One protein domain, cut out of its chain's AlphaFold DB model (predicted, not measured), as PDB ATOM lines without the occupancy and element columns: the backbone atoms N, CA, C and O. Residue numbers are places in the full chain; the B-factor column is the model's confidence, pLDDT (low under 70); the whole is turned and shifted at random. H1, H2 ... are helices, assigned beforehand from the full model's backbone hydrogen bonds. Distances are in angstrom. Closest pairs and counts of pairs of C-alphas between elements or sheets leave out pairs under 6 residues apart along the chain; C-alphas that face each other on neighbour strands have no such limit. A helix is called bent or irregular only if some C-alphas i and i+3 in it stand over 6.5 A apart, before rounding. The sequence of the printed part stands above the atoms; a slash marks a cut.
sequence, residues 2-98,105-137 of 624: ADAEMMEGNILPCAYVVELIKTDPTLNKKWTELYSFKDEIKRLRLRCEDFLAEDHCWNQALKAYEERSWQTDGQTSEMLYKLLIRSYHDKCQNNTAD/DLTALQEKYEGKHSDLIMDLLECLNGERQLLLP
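Overview. This is residues 2 to 98 and 105 to 137 of the 624 residues of the protein "Signal transducer and activator of transcription 1-alpha/beta" of Mizuhopecten yessoensis (UniProt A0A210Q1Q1). One long helix, H9, is the core post: H3 lies side by side with its later part, residues 127 to 134, H6 crosses its middle, and H7, the longest helix, makes a corner with its first residues. H8 lies by that corner, H1 is off at the far end of the post, and residues 93 to 98 of H7 stick out. The printed part has 130 residues with nine named helices, H1 to H9 in order along the chain, and no named strand; its class is all helix. It is compact, with a radius of gyration of the C-alphas of 14.7 A, and spans 41 by 38 by 28 A.

Along the chain. H1 is residues 2 to 7, from C-alpha 2 at (47.481, -70.374, 140.652). It is neither bent nor irregular, but only just: C-alphas 2 and 5 are 6.0 A apart. H2 is residues 14 to 23, H3 25 to 35 with 15.5 A, H4 39 to 47, H5 49 to 54 and H6 56 to 66 with 15.5 A. H7, residues 74 to 98, is 37.4 A long and ends at C-alpha 98 at (27.643, -54.377, 165.478); it too is only just neither bent nor irregular, with C-alphas 94 and 97 6.3 A apart. H8 is residues 105 to 113. H9, residues 117 to 135, is 27.6 A long and ends at C-alpha 135 at (55.685, -59.568, 147.501).

Arrangement. H9 is the hub, touching four helices, and the helix packing is mostly crossed, with lines at large angles. Residues 127 to 134 of H9 touch H3 at a shallow tilt of 14 degrees, opposite ways; the closest C-alphas, of Leu 34 and Cys 127, are 6.7 A apart. H6 touches H9 about perpendicular at 78 degrees, closest at the C-alphas of Leu 62 and Leu 125, 5.9 A. Residues 74 to 81 of H7 touch H9 about perpendicular at 74 degrees, closest at the C-alphas of Ser 77 and Ser 118, 5.1 A. H4 only just touches H9, and only just touches H7, with 3 pairs of C-alphas within 8 A each. H2 and H3 touch only at the corner, as H5 and H6 only just do, with 3 pairs. H8 and H7 are near each other; H1 is apart from the other helices. Every O i to N i+4 pair is within hydrogen-bond range in H2, H3, H4, H5, H6 and H9, against 18 of 21 in H7, 4 of 5 in H8 and 0 of 2 in H1, where 1 of 3 O i to N i+3 pairs is.

Size, cuts and confidence. The C-alphas of Ser 69 and Asp 98, the two farthest apart, are 42.7 A apart. Residues 99 to 104 are cut out, with 17.8 A from C-alpha 98 to C-alpha 105; of the links printed whole, none is long. The mean pLDDT of the printed part is 71.2, with 39 residues under 70, among them 2 to 9, 68 to 74, 92 to 98 and 105 to 109.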
ATOM      1  N   ALA A   2      48.653 -71.260 140.536       27.77
ATOM      2  CA  ALA A   2      47.481 -70.374 140.652       27.77
ATOM      3  C   ALA A   2      47.810 -68.963 141.204       27.77
ATOM      4  O   ALA A   2      47.143 -67.999 140.853       27.77
ATOM      5  N   ASP A   3      48.876 -68.821 142.003       43.81
ATOM      6  CA  ASP A   3      49.224 -67.536 142.642       43.81
ATOM      7  C   ASP A   3      49.932 -66.533 141.719       43.81
ATOM      8  O   ASP A   3      49.950 -65.341 142.005       43.81
ATOM      9  N   ALA A   4      50.508 -66.988 140.600       41.38
ATOM     10  CA  ALA A   4      51.224 -66.111 139.670       41.38
ATOM     11  C   ALA A   4      50.266 -65.327 138.753       41.38
ATOM     12  O   ALA A   4      50.528 -64.165 138.461       41.38
ATOM     13  N   GLU A   5      49.129 -65.921 138.368       39.19
ATOM     14  CA  GLU A   5      48.107 -65.254 137.543       39.19
ATOM     15  C   GLU A   5      47.309 -64.193 138.325       39.19
ATOM     16  O   GLU A   5      46.842 -63.226 137.727       39.19
ATOM     17  N   MET A   6      47.196 -64.300 139.659       49.94
ATOM     18  CA  MET A   6      46.607 -63.232 140.491       49.94
ATOM     19  C   MET A   6      47.532 -62.018 140.684       49.94
ATOM     20  O   MET A   6      47.051 -60.937 141.024       49.94
ATOM     21  N   MET A   7      48.845 -62.185 140.502       52.62
ATOM     22  CA  MET A   7      49.864 -61.172 140.817       52.62
ATOM     23  C   MET A   7      50.189 -60.236 139.639       52.62
ATOM     24  O   MET A   7      50.841 -59.207 139.837       52.62
ATOM     25  N   GLU A   8      49.753 -60.555 138.416       53.28
ATOM     26  CA  GLU A   8      50.009 -59.725 137.234       53.28
ATOM     27  C   GLU A   8      48.996 -58.575 137.118       53.28
ATOM     28  O   GLU A   8      47.900 -58.710 136.581       53.28
ATOM     29  N   GLY A   9      49.398 -57.398 137.607       56.00
ATOM     30  CA  GLY A   9      48.726 -56.127 137.324       56.00
ATOM     31  C   GLY A   9      47.553 -55.756 138.234       56.00
ATOM     32  O   GLY A   9      46.925 -54.729 137.982       56.00
ATOM     33  N   ASN A  10      47.283 -56.533 139.289       71.38
ATOM     34  CA  ASN A  10      46.189 -56.274 140.227       71.38
ATOM     35  C   ASN A  10      46.683 -55.910 141.636       71.38
ATOM     36  O   ASN A  10      47.749 -56.337 142.086       71.38
ATOM     37  N   ILE A  11      45.876 -55.125 142.346       76.69
ATOM     38  CA  ILE A  11      46.015 -54.828 143.769       76.69
ATOM     39  C   ILE A  11      45.728 -56.102 144.564       76.69
ATOM     40  O   ILE A  11      44.704 -56.756 144.378       76.69
ATOM     41  N   LEU A  12      46.632 -56.443 145.482       75.69
ATOM     42  CA  LEU A  12      46.507 -57.660 146.278       75.69
ATOM     43  C   LEU A  12      45.366 -57.547 147.307       75.69
ATOM     44  O   LEU A  12      45.233 -56.502 147.956       75.69
ATOM     45  N   PRO A  13      44.575 -58.610 147.538       78.81
ATOM     46  CA  PRO A  13      43.591 -58.635 148.620       78.81
ATOM     47  C   PRO A  13      44.257 -58.391 149.981       78.81
ATOM     48  O   PRO A  13      45.321 -58.952 150.257       78.81
ATOM     49  N   CYS A  14      43.671 -57.561 150.852       75.88
ATOM     50  CA  CYS A  14      44.342 -57.236 152.117       75.88
ATOM     51  C   CYS A  14      44.388 -58.442 153.062       75.88
ATOM     52  O   CYS A  14      45.418 -58.655 153.696       75.88
ATOM     53  N   ALA A  15      43.364 -59.300 153.066       72.75
ATOM     54  CA  ALA A  15      43.400 -60.602 153.739       72.75
ATOM     55  C   ALA A  15      44.672 -61.421 153.423       72.75
ATOM     56  O   ALA A  15      45.314 -61.927 154.343       72.75
ATOM     57  N   TYR A  16      45.084 -61.471 152.150       76.69
ATOM     58  CA  TYR A  16      46.294 -62.179 151.715       76.69
ATOM     59  C   TYR A  16      47.574 -61.514 152.243       76.69
ATOM     60  O   TYR A  16      48.449 -62.175 152.800       76.69
ATOM     61  N   VAL A  17      47.660 -60.183 152.148       73.50
ATOM     62  CA  VAL A  17      48.795 -59.413 152.688       73.50
ATOM     63  C   VAL A  17      48.910 -59.594 154.205       73.50
ATOM     64  O   VAL A  17      50.007 -59.807 154.718       73.50
ATOM     65  N   VAL A  18      47.785 -59.558 154.928       75.12
ATOM     66  CA  VAL A  18      47.719 -59.723 156.388       75.12
ATOM     67  C   VAL A  18      48.128 -61.132 156.821       75.12
ATOM     68  O   VAL A  18      48.763 -61.289 157.864       75.12
ATOM     69  N   GLU A  19      47.775 -62.158 156.051       76.75
ATOM     70  CA  GLU A  19      48.212 -63.530 156.310       76.75
ATOM     71  C   GLU A  19      49.731 -63.668 156.131       76.75
ATOM     72  O   GLU A  19      50.413 -64.145 157.040       76.75
ATOM     73  N   LEU A  20      50.282 -63.127 155.041       73.06
ATOM     74  CA  LEU A  20      51.718 -63.176 154.752       73.06
ATOM     75  C   LEU A  20      52.574 -62.443 155.792       73.06
ATOM     76  O   LEU A  20      53.571 -62.990 156.273       73.06
ATOM     77  N   ILE A  21      52.185 -61.233 156.206       75.75
ATOM     78  CA  ILE A  21      52.920 -60.492 157.249       75.75
ATOM     79  C   ILE A  21      52.791 -61.144 158.633       75.75
ATOM     80  O   ILE A  21      53.633 -60.922 159.497       75.75
ATOM     81  N   LYS A  22      51.751 -61.950 158.889       74.56
ATOM     82  CA  LYS A  22      51.675 -62.734 160.133       74.56
ATOM     83  C   LYS A  22      52.663 -63.892 160.123       74.56
ATOM     84  O   LYS A  22      53.199 -64.224 161.178       74.56
ATOM     85  N   THR A  23      52.891 -64.499 158.962       74.62
ATOM     86  CA  THR A  23      53.802 -65.639 158.812       74.62
ATOM     87  C   THR A  23      55.274 -65.235 158.703       74.62
ATOM     88  O   THR A  23      56.129 -65.998 159.141       74.62
ATOM     89  N   ASP A  24      55.579 -64.036 158.191       73.06
ATOM     90  CA  ASP A  24      56.947 -63.536 157.994       73.06
ATOM     91  C   ASP A  24      57.195 -62.227 158.791       73.06
ATOM     92  O   ASP A  24      56.737 -61.145 158.399       73.06
ATOM     93  N   PRO A  25      57.951 -62.279 159.912       70.12
ATOM     94  CA  PRO A  25      58.258 -61.109 160.743       70.12
ATOM     95  C   PRO A  25      59.084 -60.028 160.028       70.12
ATOM     96  O   PRO A  25      58.973 -58.840 160.343       70.12
ATOM     97  N   THR A  26      59.929 -60.426 159.078       67.81
ATOM     98  CA  THR A  26      60.763 -59.533 158.264       67.81
ATOM     99  C   THR A  26      59.910 -58.752 157.277       67.81
ATOM    100  O   THR A  26      60.034 -57.525 157.186       67.81
ATOM    101  N   LEU A  27      58.986 -59.440 156.608       75.19
ATOM    102  CA  LEU A  27      57.990 -58.821 155.744       75.19
ATOM    103  C   LEU A  27      57.076 -57.881 156.541       75.19
ATOM    104  O   LEU A  27      56.834 -56.760 156.104       75.19
ATOM    105  N   ASN A  28      56.650 -58.271 157.746       77.00
ATOM    106  CA  ASN A  28      55.849 -57.422 158.634       77.00
ATOM    107  C   ASN A  28      56.554 -56.110 158.988       77.00
ATOM    108  O   ASN A  28      55.942 -55.040 158.986       77.00
ATOM    109  N   LYS A  29      57.860 -56.169 159.266       73.00
ATOM    110  CA  LYS A  29      58.653 -54.973 159.550       73.00
ATOM    111  C   LYS A  29      58.731 -54.058 158.325       73.00
ATOM    112  O   LYS A  29      58.418 -52.879 158.459       73.00
ATOM    113  N   LYS A  30      59.077 -54.595 157.146       75.25
ATOM    114  CA  LYS A  30      59.149 -53.828 155.885       75.25
ATOM    115  C   LYS A  30      57.788 -53.217 155.517       75.25
ATOM    116  O   LYS A  30      57.709 -52.043 155.168       75.25
ATOM    117  N   TRP A  31      56.709 -53.977 155.689       80.50
ATOM    118  CA  TRP A  31      55.338 -53.505 155.496       80.50
ATOM    119  C   TRP A  31      54.956 -52.417 156.513       80.50
ATOM    120  O   TRP A  31      54.381 -51.396 156.157       80.50
ATOM    121  N   THR A  32      55.334 -52.564 157.783       76.56
ATOM    122  CA  THR A  32      55.083 -51.539 158.811       76.56
ATOM    123  C   THR A  32      55.875 -50.255 158.548       76.56
ATOM    124  O   THR A  32      55.345 -49.164 158.746       76.56
ATOM    125  N   GLU A  33      57.114 -50.362 158.065       75.31
ATOM    126  CA  GLU A  33      57.942 -49.221 157.660       75.31
ATOM    127  C   GLU A  33      57.338 -48.469 156.467       75.31
ATOM    128  O   GLU A  33      57.289 -47.237 156.510       75.31
ATOM    129  N   LEU A  34      56.795 -49.185 155.474       78.56
ATOM    130  CA  LEU A  34      56.109 -48.608 154.308       78.56
ATOM    131  C   LEU A  34      54.969 -47.655 154.707       78.56
ATOM    132  O   LEU A  34      54.767 -46.624 154.068       78.56
ATOM    133  N   TYR A  35      54.264 -47.961 155.799       79.19
ATOM    134  CA  TYR A  35      53.141 -47.163 156.304       79.19
ATOM    135  C   TYR A  35      53.478 -46.250 157.494       79.19
ATOM    136  O   TYR A  35      52.607 -45.520 157.960       79.19
ATOM    137  N   SER A  36      54.718 -46.254 157.993       70.56
ATOM    138  CA  SER A  36      55.108 -45.642 159.280       70.56
ATOM    139  C   SER A  36      54.841 -44.134 159.422       70.56
ATOM    140  O   SER A  36      54.708 -43.638 160.538       70.56
ATOM    141  N   PHE A  37      54.728 -43.407 158.307       63.69
ATOM    142  CA  PHE A  37      54.393 -41.975 158.272       63.69
ATOM    143  C   PHE A  37      53.062 -41.687 157.559       63.69
ATOM    144  O   PHE A  37      52.726 -40.528 157.321       63.69
ATOM    145  N   LYS A  38      52.316 -42.740 157.208       76.50
ATOM    146  CA  LYS A  38      51.070 -42.703 156.433       76.50
ATOM    147  C   LYS A  38      49.989 -43.551 157.117       76.50
ATOM    148  O   LYS A  38      49.323 -44.375 156.489       76.50
ATOM    149  N   ASP A  39      49.820 -43.356 158.424       71.31
ATOM    150  CA  ASP A  39      48.862 -44.110 159.243       71.31
ATOM    151  C   ASP A  39      47.418 -43.979 158.736       71.31
ATOM    152  O   ASP A  39      46.639 -44.930 158.825       71.31
ATOM    153  N   GLU A  40      47.043 -42.828 158.171       73.31
ATOM    154  CA  GLU A  40      45.700 -42.634 157.621       73.31
ATOM    155  C   GLU A  40      45.493 -43.441 156.329       73.31
ATOM    156  O   GLU A  40      44.440 -44.057 156.150       73.31
ATOM    157  N   ILE A  41      46.524 -43.530 155.481       79.62
ATOM    158  CA  ILE A  41      46.532 -44.360 154.264       79.62
ATOM    159  C   ILE A  41      46.469 -45.841 154.633       79.62
ATOM    160  O   ILE A  41      45.695 -46.590 154.042       79.62
ATOM    161  N   LYS A  42      47.208 -46.256 155.668       80.38
ATOM    162  CA  LYS A  42      47.161 -47.622 156.206       80.38
ATOM    163  C   LYS A  42      45.750 -48.011 156.638       80.38
ATOM    164  O   LYS A  42      45.259 -49.080 156.288       80.38
ATOM    165  N   ARG A  43      45.068 -47.143 157.391       75.88
ATOM    166  CA  ARG A  43      43.684 -47.393 157.835       75.88
ATOM    167  C   ARG A  43      42.720 -47.468 156.659       75.88
ATOM    168  O   ARG A  43      41.831 -48.314 156.661       75.88
ATOM    169  N   LEU A  44      42.900 -46.599 155.671       77.81
ATOM    170  CA  LEU A  44      42.086 -46.574 154.465       77.81
ATOM    171  C   LEU A  44      42.287 -47.843 153.620       77.81
ATOM    172  O   LEU A  44      41.303 -48.455 153.209       77.81
ATOM    173  N   ARG A  45      43.535 -48.302 153.469       82.44
ATOM    174  CA  ARG A  45      43.896 -49.575 152.830       82.44
ATOM    175  C   ARG A  45      43.229 -50.778 153.502       82.44
ATOM    176  O   ARG A  45      42.693 -51.631 152.801       82.44
ATOM    177  N   LEU A  46      43.248 -50.826 154.837       78.06
ATOM    178  CA  LEU A  46      42.649 -51.909 155.629       78.06
ATOM    179  C   LEU A  46      41.112 -51.892 155.590       78.06
ATOM    180  O   LEU A  46      40.486 -52.943 155.592       78.06
ATOM    181  N   ARG A  47      40.480 -50.710 155.575       75.44
ATOM    182  CA  ARG A  47      39.011 -50.587 155.609       75.44
ATOM    183  C   ARG A  47      38.376 -50.784 154.234       75.44
ATOM    184  O   ARG A  47      37.350 -51.450 154.132       75.44
ATOM    185  N   CYS A  48      38.983 -50.256 153.174       73.75
ATOM    186  CA  CYS A  48      38.454 -50.325 151.809       73.75
ATOM    187  C   CYS A  48      39.035 -51.494 150.992       73.75
ATOM    188  O   CYS A  48      39.092 -51.395 149.770       73.75
ATOM    189  N   GLU A  49      39.470 -52.583 151.640       72.12
ATOM    190  CA  GLU A  49      40.237 -53.655 150.980       72.12
ATOM    191  C   GLU A  49      39.549 -54.260 149.747       72.12
ATOM    192  O   GLU A  49      40.163 -54.283 148.683       72.12
ATOM    193  N   ASP A  50      38.280 -54.664 149.867       69.19
ATOM    194  CA  ASP A  50      37.535 -55.323 148.784       69.19
ATOM    195  C   ASP A  50      37.343 -54.374 147.602       69.19
ATOM    196  O   ASP A  50      37.555 -54.731 146.451       69.19
ATOM    197  N   PHE A  51      37.036 -53.109 147.898       77.81
ATOM    198  CA  PHE A  51      36.843 -52.084 146.882       77.81
ATOM    199  C   PHE A  51      38.133 -51.785 146.110       77.81
ATOM    200  O   PHE A  51      38.099 -51.627 144.897       77.81
ATOM    201  N   LEU A  52      39.277 -51.726 146.796       75.88
ATOM    202  CA  LEU A  52      40.564 -51.464 146.152       75.88
ATOM    203  C   LEU A  52      41.064 -52.658 145.327       75.88
ATOM    204  O   LEU A  52      41.750 -52.443 144.335       75.88
ATOM    205  N   ALA A  53      40.745 -53.891 145.726       67.56
ATOM    206  CA  ALA A  53      41.181 -55.096 145.020       67.56
ATOM    207  C   ALA A  53      40.277 -55.449 143.821       67.56
ATOM    208  O   ALA A  53      40.779 -55.862 142.774       67.56
ATOM    209  N   GLU A  54      38.958 -55.273 143.949       68.94
ATOM    210  CA  GLU A  54      37.973 -55.717 142.951       68.94
ATOM    211  C   GLU A  54      37.637 -54.655 141.892       68.94
ATOM    212  O   GLU A  54      37.179 -54.994 140.796       68.94
ATOM    213  N   ASP A  55      37.860 -53.368 142.175       73.12
ATOM    214  CA  ASP A  55      37.504 -52.292 141.251       73.12
ATOM    215  C   ASP A  55      38.550 -52.133 140.133       73.12
ATOM    216  O   ASP A  55      39.730 -51.828 140.341       73.12
ATOM    217  N   HIS A  56      38.082 -52.310 138.897       68.94
ATOM    218  CA  HIS A  56      38.888 -52.216 137.686       68.94
ATOM    219  C   HIS A  56      39.597 -50.858 137.533       68.94
ATOM    220  O   HIS A  56      40.700 -50.803 136.985       68.94
ATOM    221  N   CYS A  57      39.015 -49.769 138.041       76.56
ATOM    222  CA  CYS A  57      39.596 -48.430 137.958       76.56
ATOM    223  C   CYS A  57      40.870 -48.286 138.801       76.56
ATOM    224  O   CYS A  57      41.791 -47.579 138.391       76.56
ATOM    225  N   TRP A  58      40.967 -48.975 139.940       80.62
ATOM    226  CA  TRP A  58      42.150 -48.917 140.806       80.62
ATOM    227  C   TRP A  58      43.310 -49.748 140.270       80.62
ATOM    228  O   TRP A  58      44.454 -49.297 140.308       80.62
ATOM    229  N   ASN A  59      43.015 -50.904 139.678       79.56
ATOM    230  CA  ASN A  59      44.016 -51.716 138.985       79.56
ATOM    231  C   ASN A  59      44.582 -50.982 137.755       79.56
ATOM    232  O   ASN A  59      45.795 -50.956 137.543       79.56
ATOM    233  N   GLN A  60      43.730 -50.291 136.987       76.75
ATOM    234  CA  GLN A  60      44.183 -49.413 135.900       76.75
ATOM    235  C   GLN A  60      45.033 -48.241 136.409       76.75
ATOM    236  O   GLN A  60      46.049 -47.915 135.793       76.75
ATOM    237  N   ALA A  61      44.653 -47.630 137.534       78.75
ATOM    238  CA  ALA A  61      45.404 -46.532 138.129       78.75
ATOM    239  C   ALA A  61      46.787 -46.961 138.631       78.75
ATOM    240  O   ALA A  61      47.778 -46.281 138.365       78.75
ATOM    241  N   LEU A  62      46.874 -48.122 139.284       79.19
ATOM    242  CA  LEU A  62      48.140 -48.703 139.720       79.19
ATOM    243  C   LEU A  62      49.048 -49.030 138.529       79.19
ATOM    244  O   LEU A  62      50.227 -48.682 138.539       79.19
ATOM    245  N   LYS A  63      48.493 -49.613 137.462       78.19
ATOM    246  CA  LYS A  63      49.250 -49.918 136.242       78.19
ATOM    247  C   LYS A  63      49.785 -48.658 135.553       78.19
ATOM    248  O   LYS A  63      50.952 -48.607 135.175       78.19
ATOM    249  N   ALA A  64      48.966 -47.617 135.435       73.62
ATOM    250  CA  ALA A  64      49.396 -46.341 134.866       73.62
ATOM    251  C   ALA A  64      50.440 -45.623 135.749       73.62
ATOM    252  O   ALA A  64      51.357 -44.979 135.233       73.62
ATOM    253  N   TYR A  65      50.351 -45.763 137.076       76.94
ATOM    254  CA  TYR A  65      51.381 -45.292 138.005       76.94
ATOM    255  C   TYR A  65      52.721 -46.015 137.786       76.94
ATOM    256  O   TYR A  65      53.764 -45.366 137.677       76.94
ATOM    257  N   GLU A  66      52.703 -47.341 137.635       72.31
ATOM    258  CA  GLU A  66      53.896 -48.160 137.372       72.31
ATOM    259  C   GLU A  66      54.582 -47.819 136.047       72.31
ATOM    260  O   GLU A  66      55.805 -47.676 135.991       72.31
ATOM    261  N   GLU A  67      53.798 -47.630 134.988       74.69
ATOM    262  CA  GLU A  67      54.287 -47.269 133.655       74.69
ATOM    263  C   GLU A  67      54.773 -45.809 133.569       74.69
ATOM    264  O   GLU A  67      55.204 -45.360 132.505       74.69
ATOM    265  N   ARG A  68      54.712 -45.047 134.677       69.25
ATOM    266  CA  ARG A  68      54.949 -43.590 134.736       69.25
ATOM    267  C   ARG A  68      54.105 -42.812 133.719       69.25
ATOM    268  O   ARG A  68      54.465 -41.703 133.322       69.25
ATOM    269  N   SER A  69      52.994 -43.403 133.293       61.81
ATOM    270  CA  SER A  69      52.041 -42.850 132.334       61.81
ATOM    271  C   SER A  69      50.852 -42.184 133.030       61.81
ATOM    272  O   SER A  69      50.039 -41.554 132.355       61.81
ATOM    273  N   TRP A  70      50.777 -42.267 134.367       66.62
ATOM    274  CA  TRP A  70      49.799 -41.564 135.193       66.62
ATOM    275  C   TRP A  70      49.913 -40.052 134.997       66.62
ATOM    276  O   TRP A  70      50.739 -39.366 135.601       66.62
ATOM    277  N   GLN A  71      49.064 -39.526 134.122       58.28
ATOM    278  CA  GLN A  71      48.849 -38.100 134.000       58.28
ATOM    279  C   GLN A  71      47.926 -37.699 135.142       58.28
ATOM    280  O   GLN A  71      46.828 -38.232 135.272       58.28
ATOM    281  N   THR A  72      48.367 -36.764 135.981       53.91
ATOM    282  CA  THR A  72      47.536 -36.125 137.006       53.91
ATOM    283  C   THR A  72      46.479 -35.250 136.335       53.91
ATOM    284  O   THR A  72      46.505 -34.023 136.440       53.91
ATOM    285  N   ASP A  73      45.564 -35.850 135.583       60.41
ATOM    286  CA  ASP A  73      44.331 -35.176 135.261       60.41
ATOM    287  C   ASP A  73      43.547 -35.067 136.588       60.41
ATOM    288  O   ASP A  73      43.391 -36.028 137.358       60.41
ATOM    289  N   GLY A  74      43.161 -33.841 136.934       61.91
ATOM    290  CA  GLY A  74      42.474 -33.571 138.196       61.91
ATOM    291  C   GLY A  74      41.117 -34.274 138.292       61.91
ATOM    292  O   GLY A  74      40.638 -34.501 139.399       61.91
ATOM    293  N   GLN A  75      40.520 -34.668 137.163       70.56
ATOM    294  CA  GLN A  75      39.178 -35.247 137.095       70.56
ATOM    295  C   GLN A  75      39.168 -36.722 137.510       70.56
ATOM    296  O   GLN A  75      38.312 -37.128 138.291       70.56
ATOM    297  N   THR A  76      40.146 -37.510 137.069       73.88
ATOM    298  CA  THR A  76      40.345 -38.919 137.420       73.88
ATOM    299  C   THR A  76      40.747 -39.052 138.885       73.88
ATOM    300  O   THR A  76      40.187 -39.874 139.609       73.88
ATOM    301  N   SER A  77      41.637 -38.178 139.368       75.62
ATOM    302  CA  SER A  77      42.012 -38.137 140.791       75.62
ATOM    303  C   SER A  77      40.817 -37.786 141.687       75.62
ATOM    304  O   SER A  77      40.607 -38.403 142.729       75.62
ATOM    305  N   GLU A  78      40.004 -36.810 141.275       79.06
ATOM    306  CA  GLU A  78      38.794 -36.405 141.994       79.06
ATOM    307  C   GLU A  78      37.701 -37.484 141.946       79.06
ATOM    308  O   GLU A  78      37.020 -37.720 142.947       79.06
ATOM    309  N   MET A  79      37.546 -38.176 140.815       82.12
ATOM    310  CA  MET A  79      36.622 -39.301 140.671       82.12
ATOM    311  C   MET A  79      37.010 -40.460 141.595       82.12
ATOM    312  O   MET A  79      36.162 -40.929 142.355       82.12
ATOM    313  N   LEU A  80      38.278 -40.886 141.585       81.50
ATOM    314  CA  LEU A  80      38.773 -41.953 142.462       81.50
ATOM    315  C   LEU A  80      38.642 -41.576 143.936       81.50
ATOM    316  O   LEU A  80      38.193 -42.392 144.737       81.50
ATOM    317  N   TYR A  81      38.946 -40.326 144.291       83.44
ATOM    318  CA  TYR A  81      38.744 -39.812 145.644       83.44
ATOM    319  C   TYR A  81      37.274 -39.913 146.071       83.44
ATOM    320  O   TYR A  81      36.967 -40.457 147.131       83.44
ATOM    321  N   LYS A  82      36.339 -39.450 145.232       81.00
ATOM    322  CA  LYS A  82      34.896 -39.514 145.521       81.00
ATOM    323  C   LYS A  82      34.404 -40.950 145.686       81.00
ATOM    324  O   LYS A  82      33.625 -41.219 146.600       81.00
ATOM    325  N   LEU A  83      34.859 -41.869 144.834       81.50
ATOM    326  CA  LEU A  83      34.519 -43.289 144.932       81.50
ATOM    327  C   LEU A  83      35.080 -43.922 146.210       81.50
ATOM    328  O   LEU A  83      34.366 -44.648 146.901       81.50
ATOM    329  N   LEU A  84      36.318 -43.587 146.571       82.62
ATOM    330  CA  LEU A  84      36.982 -44.084 147.770       82.62
ATOM    331  C   LEU A  84      36.282 -43.637 149.054       82.62
ATOM    332  O   LEU A  84      36.016 -44.455 149.932       82.62
ATOM    333  N   ILE A  85      35.949 -42.348 149.148       79.88
ATOM    334  CA  ILE A  85      35.232 -41.780 150.294       79.88
ATOM    335  C   ILE A  85      33.820 -42.364 150.394       79.88
ATOM    336  O   ILE A  85      33.359 -42.661 151.496       79.88
ATOM    337  N   ARG A  86      33.138 -42.580 149.262       79.31
ATOM    338  CA  ARG A  86      31.823 -43.232 149.237       79.31
ATOM    339  C   ARG A  86      31.894 -44.677 149.731       79.31
ATOM    340  O   ARG A  86      31.138 -45.035 150.623       79.31
ATOM    341  N   SER A  87      32.834 -45.467 149.214       79.44
ATOM    342  CA  SER A  87      33.058 -46.855 149.642       79.44
ATOM    343  C   SER A  87      33.398 -46.945 151.135       79.44
ATOM    344  O   SER A  87      32.857 -47.778 151.864       79.44
ATOM    345  N   TYR A  88      34.219 -46.013 151.625       76.00
ATOM    346  CA  TYR A  88      34.522 -45.890 153.046       76.00
ATOM    347  C   TYR A  88      33.258 -45.608 153.876       76.00
ATOM    348  O   TYR A  88      33.031 -46.256 154.898       76.00
ATOM    349  N   HIS A  89      32.411 -44.672 153.436       73.19
ATOM    350  CA  HIS A  89      31.141 -44.367 154.099       73.19
ATOM    351  C   HIS A  89      30.176 -45.556 154.107       73.19
ATOM    352  O   HIS A  89      29.608 -45.847 155.161       73.19
ATOM    353  N   ASP A  90      30.028 -46.259 152.983       72.44
ATOM    354  CA  ASP A  90      29.146 -47.423 152.860       72.44
ATOM    355  C   ASP A  90      29.589 -48.547 153.820       72.44
ATOM    356  O   ASP A  90      28.769 -49.126 154.538       72.44
ATOM    357  N   LYS A  91      30.903 -48.791 153.948       70.31
ATOM    358  CA  LYS A  91      31.450 -49.741 154.935       70.31
ATOM    359  C   LYS A  91      31.301 -49.271 156.384       70.31
ATOM    360  O   LYS A  91      31.022 -50.085 157.264       70.31
ATOM    361  N   CYS A  92      31.441 -47.973 156.657       64.75
ATOM    362  CA  CYS A  92      31.186 -47.421 157.989       64.75
ATOM    363  C   CYS A  92      29.717 -47.565 158.406       64.75
ATOM    364  O   CYS A  92      29.456 -47.862 159.569       64.75
ATOM    365  N   GLN A  93      28.767 -47.391 157.483       62.41
ATOM    366  CA  GLN A  93      27.342 -47.571 157.769       62.41
ATOM    367  C   GLN A  93      26.992 -49.047 158.001       62.41
ATOM    368  O   GLN A  93      26.304 -49.353 158.974       62.41
ATOM    369  N   ASN A  94      27.542 -49.975 157.216       57.94
ATOM    370  CA  ASN A  94      27.290 -51.410 157.398       57.94
ATOM    371  C   ASN A  94      27.851 -51.971 158.723       57.94
ATOM    372  O   ASN A  94      27.229 -52.843 159.323       57.94
ATOM    373  N   ASN A  95      28.952 -51.419 159.246       53.38
ATOM    374  CA  ASN A  95      29.519 -51.814 160.546       53.38
ATOM    375  C   ASN A  95      28.812 -51.200 161.773       53.38
ATOM    376  O   ASN A  95      29.104 -51.594 162.903       53.38
ATOM    377  N   THR A  96      27.863 -50.269 161.600       46.97
ATOM    378  CA  THR A  96      27.068 -49.747 162.736       46.97
ATOM    379  C   THR A  96      26.010 -50.726 163.259       46.97
ATOM    380  O   THR A  96      25.465 -50.496 164.338       46.97
ATOM    381  N   ALA A  97      25.773 -51.854 162.576       42.72
ATOM    382  CA  ALA A  97      24.925 -52.939 163.077       42.72
ATOM    383  C   ALA A  97      25.556 -53.720 164.256       42.72
ATOM    384  O   ALA A  97      24.817 -54.240 165.087       42.72
ATOM    385  N   ASP A  98      26.891 -53.714 164.391       39.69
ATOM    386  CA  ASP A  98      27.643 -54.377 165.478       39.69
ATOM    387  C   ASP A  98      28.101 -53.412 166.599       39.69
ATOM    388  O   ASP A  98      28.956 -53.730 167.425       39.69
ATOM    389  N   ASP A 105      37.260 -40.544 162.518       57.81
ATOM    390  CA  ASP A 105      38.482 -40.768 161.714       57.81
ATOM    391  C   ASP A 105      38.408 -40.175 160.289       57.81
ATOM    392  O   ASP A 105      39.431 -39.795 159.722       57.81
ATOM    393  N   LEU A 106      37.213 -40.100 159.684       63.16
ATOM    394  CA  LEU A 106      37.064 -39.654 158.290       63.16
ATOM    395  C   LEU A 106      37.174 -38.132 158.152       63.16
ATOM    396  O   LEU A 106      37.710 -37.651 157.159       63.16
ATOM    397  N   THR A 107      36.725 -37.387 159.166       63.50
ATOM    398  CA  THR A 107      36.784 -35.920 159.192       63.50
ATOM    399  C   THR A 107      38.229 -35.432 159.112       63.50
ATOM    400  O   THR A 107      38.521 -34.541 158.330       63.50
ATOM    401  N   ALA A 108      39.161 -36.091 159.811       65.50
ATOM    402  CA  ALA A 108      40.586 -35.758 159.756       65.50
ATOM    403  C   ALA A 108      41.223 -36.051 158.383       65.50
ATOM    404  O   ALA A 108      42.076 -35.296 157.919       65.50
ATOM    405  N   LEU A 109      40.806 -37.132 157.710       69.25
ATOM    406  CA  LEU A 109      41.256 -37.450 156.350       69.25
ATOM    407  C   LEU A 109      40.690 -36.447 155.330       69.25
ATOM    408  O   LEU A 109      41.416 -35.987 154.451       69.25
ATOM    409  N   GLN A 110      39.407 -36.101 155.459       70.06
ATOM    410  CA  GLN A 110      38.733 -35.122 154.606       70.06
ATOM    411  C   GLN A 110      39.334 -33.726 154.786       70.06
ATOM    412  O   GLN A 110      39.685 -33.124 153.784       70.06
ATOM    413  N   GLU A 111      39.568 -33.267 156.019       71.31
ATOM    414  CA  GLU A 111      40.225 -31.982 156.319       71.31
ATOM    415  C   GLU A 111      41.672 -31.923 155.796       71.31
ATOM    416  O   GLU A 111      42.107 -30.904 155.264       71.31
ATOM    417  N   LYS A 112      42.440 -33.016 155.919       71.00
ATOM    418  CA  LYS A 112      43.854 -33.065 155.499       71.00
ATOM    419  C   LYS A 112      44.026 -33.028 153.978       71.00
ATOM    420  O   LYS A 112      45.003 -32.453 153.491       71.00
ATOM    421  N   TYR A 113      43.100 -33.640 153.245       69.06
ATOM    422  CA  TYR A 113      43.174 -33.795 151.790       69.06
ATOM    423  C   TYR A 113      42.097 -32.997 151.033       69.06
ATOM    424  O   TYR A 113      41.907 -33.205 149.832       69.06
ATOM    425  N   GLU A 114      41.422 -32.053 151.697       67.75
ATOM    426  CA  GLU A 114      40.441 -31.159 151.078       67.75
ATOM    427  C   GLU A 114      41.108 -30.327 149.969       67.75
ATOM    428  O   GLU A 114      42.083 -29.608 150.196       67.75
ATOM    429  N   GLY A 115      40.633 -30.474 148.727       66.31
ATOM    430  CA  GLY A 115      41.230 -29.814 147.559       66.31
ATOM    431  C   GLY A 115      42.584 -30.386 147.106       66.31
ATOM    432  O   GLY A 115      43.159 -29.873 146.147       66.31
ATOM    433  N   LYS A 116      43.076 -31.460 147.739       76.25
ATOM    434  CA  LYS A 116      44.331 -32.171 147.417       76.25
ATOM    435  C   LYS A 116      44.080 -33.642 147.084       76.25
ATOM    436  O   LYS A 116      44.775 -34.541 147.554       76.25
ATOM    437  N   HIS A 117      43.059 -33.896 146.270       78.50
ATOM    438  CA  HIS A 117      42.637 -35.255 145.925       78.50
ATOM    439  C   HIS A 117      43.764 -36.058 145.259       78.50
ATOM    440  O   HIS A 117      43.976 -37.211 145.613       78.50
ATOM    441  N   SER A 118      44.532 -35.439 144.357       76.69
ATOM    442  CA  SER A 118      45.659 -36.098 143.685       76.69
ATOM    443  C   SER A 118      46.743 -36.570 144.654       76.69
ATOM    444  O   SER A 118      47.263 -37.663 144.464       76.69
ATOM    445  N   ASP A 119      47.027 -35.817 145.719       77.50
ATOM    446  CA  ASP A 119      48.054 -36.187 146.700       77.50
ATOM    447  C   ASP A 119      47.652 -37.451 147.476       77.50
ATOM    448  O   ASP A 119      48.469 -38.353 147.646       77.50
ATOM    449  N   LEU A 120      46.376 -37.571 147.874       82.50
ATOM    450  CA  LEU A 120      45.866 -38.774 148.549       82.50
ATOM    451  C   LEU A 120      45.971 -40.012 147.649       82.50
ATOM    452  O   LEU A 120      46.379 -41.082 148.100       82.50
ATOM    453  N   ILE A 121      45.566 -39.871 146.383       83.12
ATOM    454  CA  ILE A 121      45.585 -40.976 145.420       83.12
ATOM    455  C   ILE A 121      47.025 -41.409 145.147       83.12
ATOM    456  O   ILE A 121      47.307 -42.604 145.157       83.12
ATOM    457  N   MET A 122      47.947 -40.459 144.980       78.88
ATOM    458  CA  MET A 122      49.370 -40.748 144.797       78.88
ATOM    459  C   MET A 122      49.976 -41.436 146.021       78.88
ATOM    460  O   MET A 122      50.661 -42.443 145.867       78.88
ATOM    461  N   ASP A 123      49.672 -40.957 147.229       80.75
ATOM    462  CA  ASP A 123      50.131 -41.576 148.476       80.75
ATOM    463  C   ASP A 123      49.661 -43.030 148.606       80.75
ATOM    464  O   ASP A 123      50.426 -43.891 149.051       80.75
ATOM    465  N   LEU A 124      48.413 -43.304 148.218       84.44
ATOM    466  CA  LEU A 124      47.824 -44.638 148.258       84.44
ATOM    467  C   LEU A 124      48.409 -45.555 147.174       84.44
ATOM    468  O   LEU A 124      48.764 -46.691 147.482       84.44
ATOM    469  N   LEU A 125      48.550 -45.077 145.934       83.00
ATOM    470  CA  LEU A 125      49.153 -45.841 144.836       83.00
ATOM    471  C   LEU A 125      50.628 -46.164 145.110       83.00
ATOM    472  O   LEU A 125      51.071 -47.275 144.823       83.00
ATOM    473  N   GLU A 126      51.374 -45.243 145.727       82.25
ATOM    474  CA  GLU A 126      52.753 -45.478 146.166       82.25
ATOM    475  C   GLU A 126      52.826 -46.624 147.185       82.25
ATOM    476  O   GLU A 126      53.631 -47.543 147.020       82.25
ATOM    477  N   CYS A 127      51.957 -46.611 148.203       82.25
ATOM    478  CA  CYS A 127      51.879 -47.689 149.187       82.25
ATOM    479  C   CYS A 127      51.470 -49.025 148.549       82.25
ATOM    480  O   CYS A 127      52.099 -50.042 148.824       82.25
ATOM    481  N   LEU A 128      50.472 -49.038 147.663       83.44
ATOM    482  CA  LEU A 128      50.009 -50.255 146.982       83.44
ATOM    483  C   LEU A 128      51.085 -50.863 146.070       83.44
ATOM    484  O   LEU A 128      51.305 -52.075 146.086       83.44
ATOM    485  N   ASN A 129      51.807 -50.032 145.317       81.69
ATOM    486  CA  ASN A 129      52.937 -50.483 144.508       81.69
ATOM    487  C   ASN A 129      54.092 -50.989 145.394       81.69
ATOM    488  O   ASN A 129      54.706 -52.010 145.088       81.69
ATOM    489  N   GLY A 130      54.361 -50.320 146.521       78.56
ATOM    490  CA  GLY A 130      55.337 -50.770 147.517       78.56
ATOM    491  C   GLY A 130      54.996 -52.142 148.108       78.56
ATOM    492  O   GLY A 130      55.873 -52.999 148.196       78.56
ATOM    493  N   GLU A 131      53.724 -52.394 148.438       80.81
ATOM    494  CA  GLU A 131      53.244 -53.720 148.862       80.81
ATOM    495  C   GLU A 131      53.526 -54.782 147.796       80.81
ATOM    496  O   GLU A 131      54.050 -55.848 148.115       80.81
ATOM    497  N   ARG A 132      53.241 -54.484 146.523       76.44
ATOM    498  CA  ARG A 132      53.476 -55.427 145.421       76.44
ATOM    499  C   ARG A 132      54.959 -55.737 145.241       76.44
ATOM    500  O   ARG A 132      55.333 -56.897 145.103       76.44
ATOM    501  N   GLN A 133      55.816 -54.718 145.272       73.62
ATOM    502  CA  GLN A 133      57.263 -54.895 145.131       73.62
ATOM    503  C   GLN A 133      57.869 -55.728 146.263       73.62
ATOM    504  O   GLN A 133      58.811 -56.475 146.017       73.62
ATOM    505  N   LEU A 134      57.319 -55.648 147.477       73.25
ATOM    506  CA  LEU A 134      57.735 -56.492 148.601       73.25
ATOM    507  C   LEU A 134      57.346 -57.970 148.424       73.25
ATOM    508  O   LEU A 134      57.964 -58.830 149.048       73.25
ATOM    509  N   LEU A 135      56.335 -58.259 147.600       67.88
ATOM    510  CA  LEU A 135      55.685 -59.568 147.501       67.88
ATOM    511  C   LEU A 135      55.960 -60.318 146.185       67.88
ATOM    512  O   LEU A 135      55.637 -61.501 146.086       67.88
ATOM    513  N   LEU A 136      56.564 -59.672 145.181       60.19
ATOM    514  CA  LEU A 136      56.932 -60.322 143.919       60.19
ATOM    515  C   LEU A 136      58.125 -61.289 144.099       60.19
ATOM    516  O   LEU A 136      59.148 -60.907 144.675       60.19
ATOM    517  N   PRO A 137      58.057 -62.521 143.555       44.78
ATOM    518  CA  PRO A 137      59.172 -63.458 143.597       44.78
ATOM    519  C   PRO A 137      60.273 -62.970 142.645       44.78
ATOM    520  O   PRO A 137      60.185 -63.132 141.431       44.78
TER     521      PRO A 137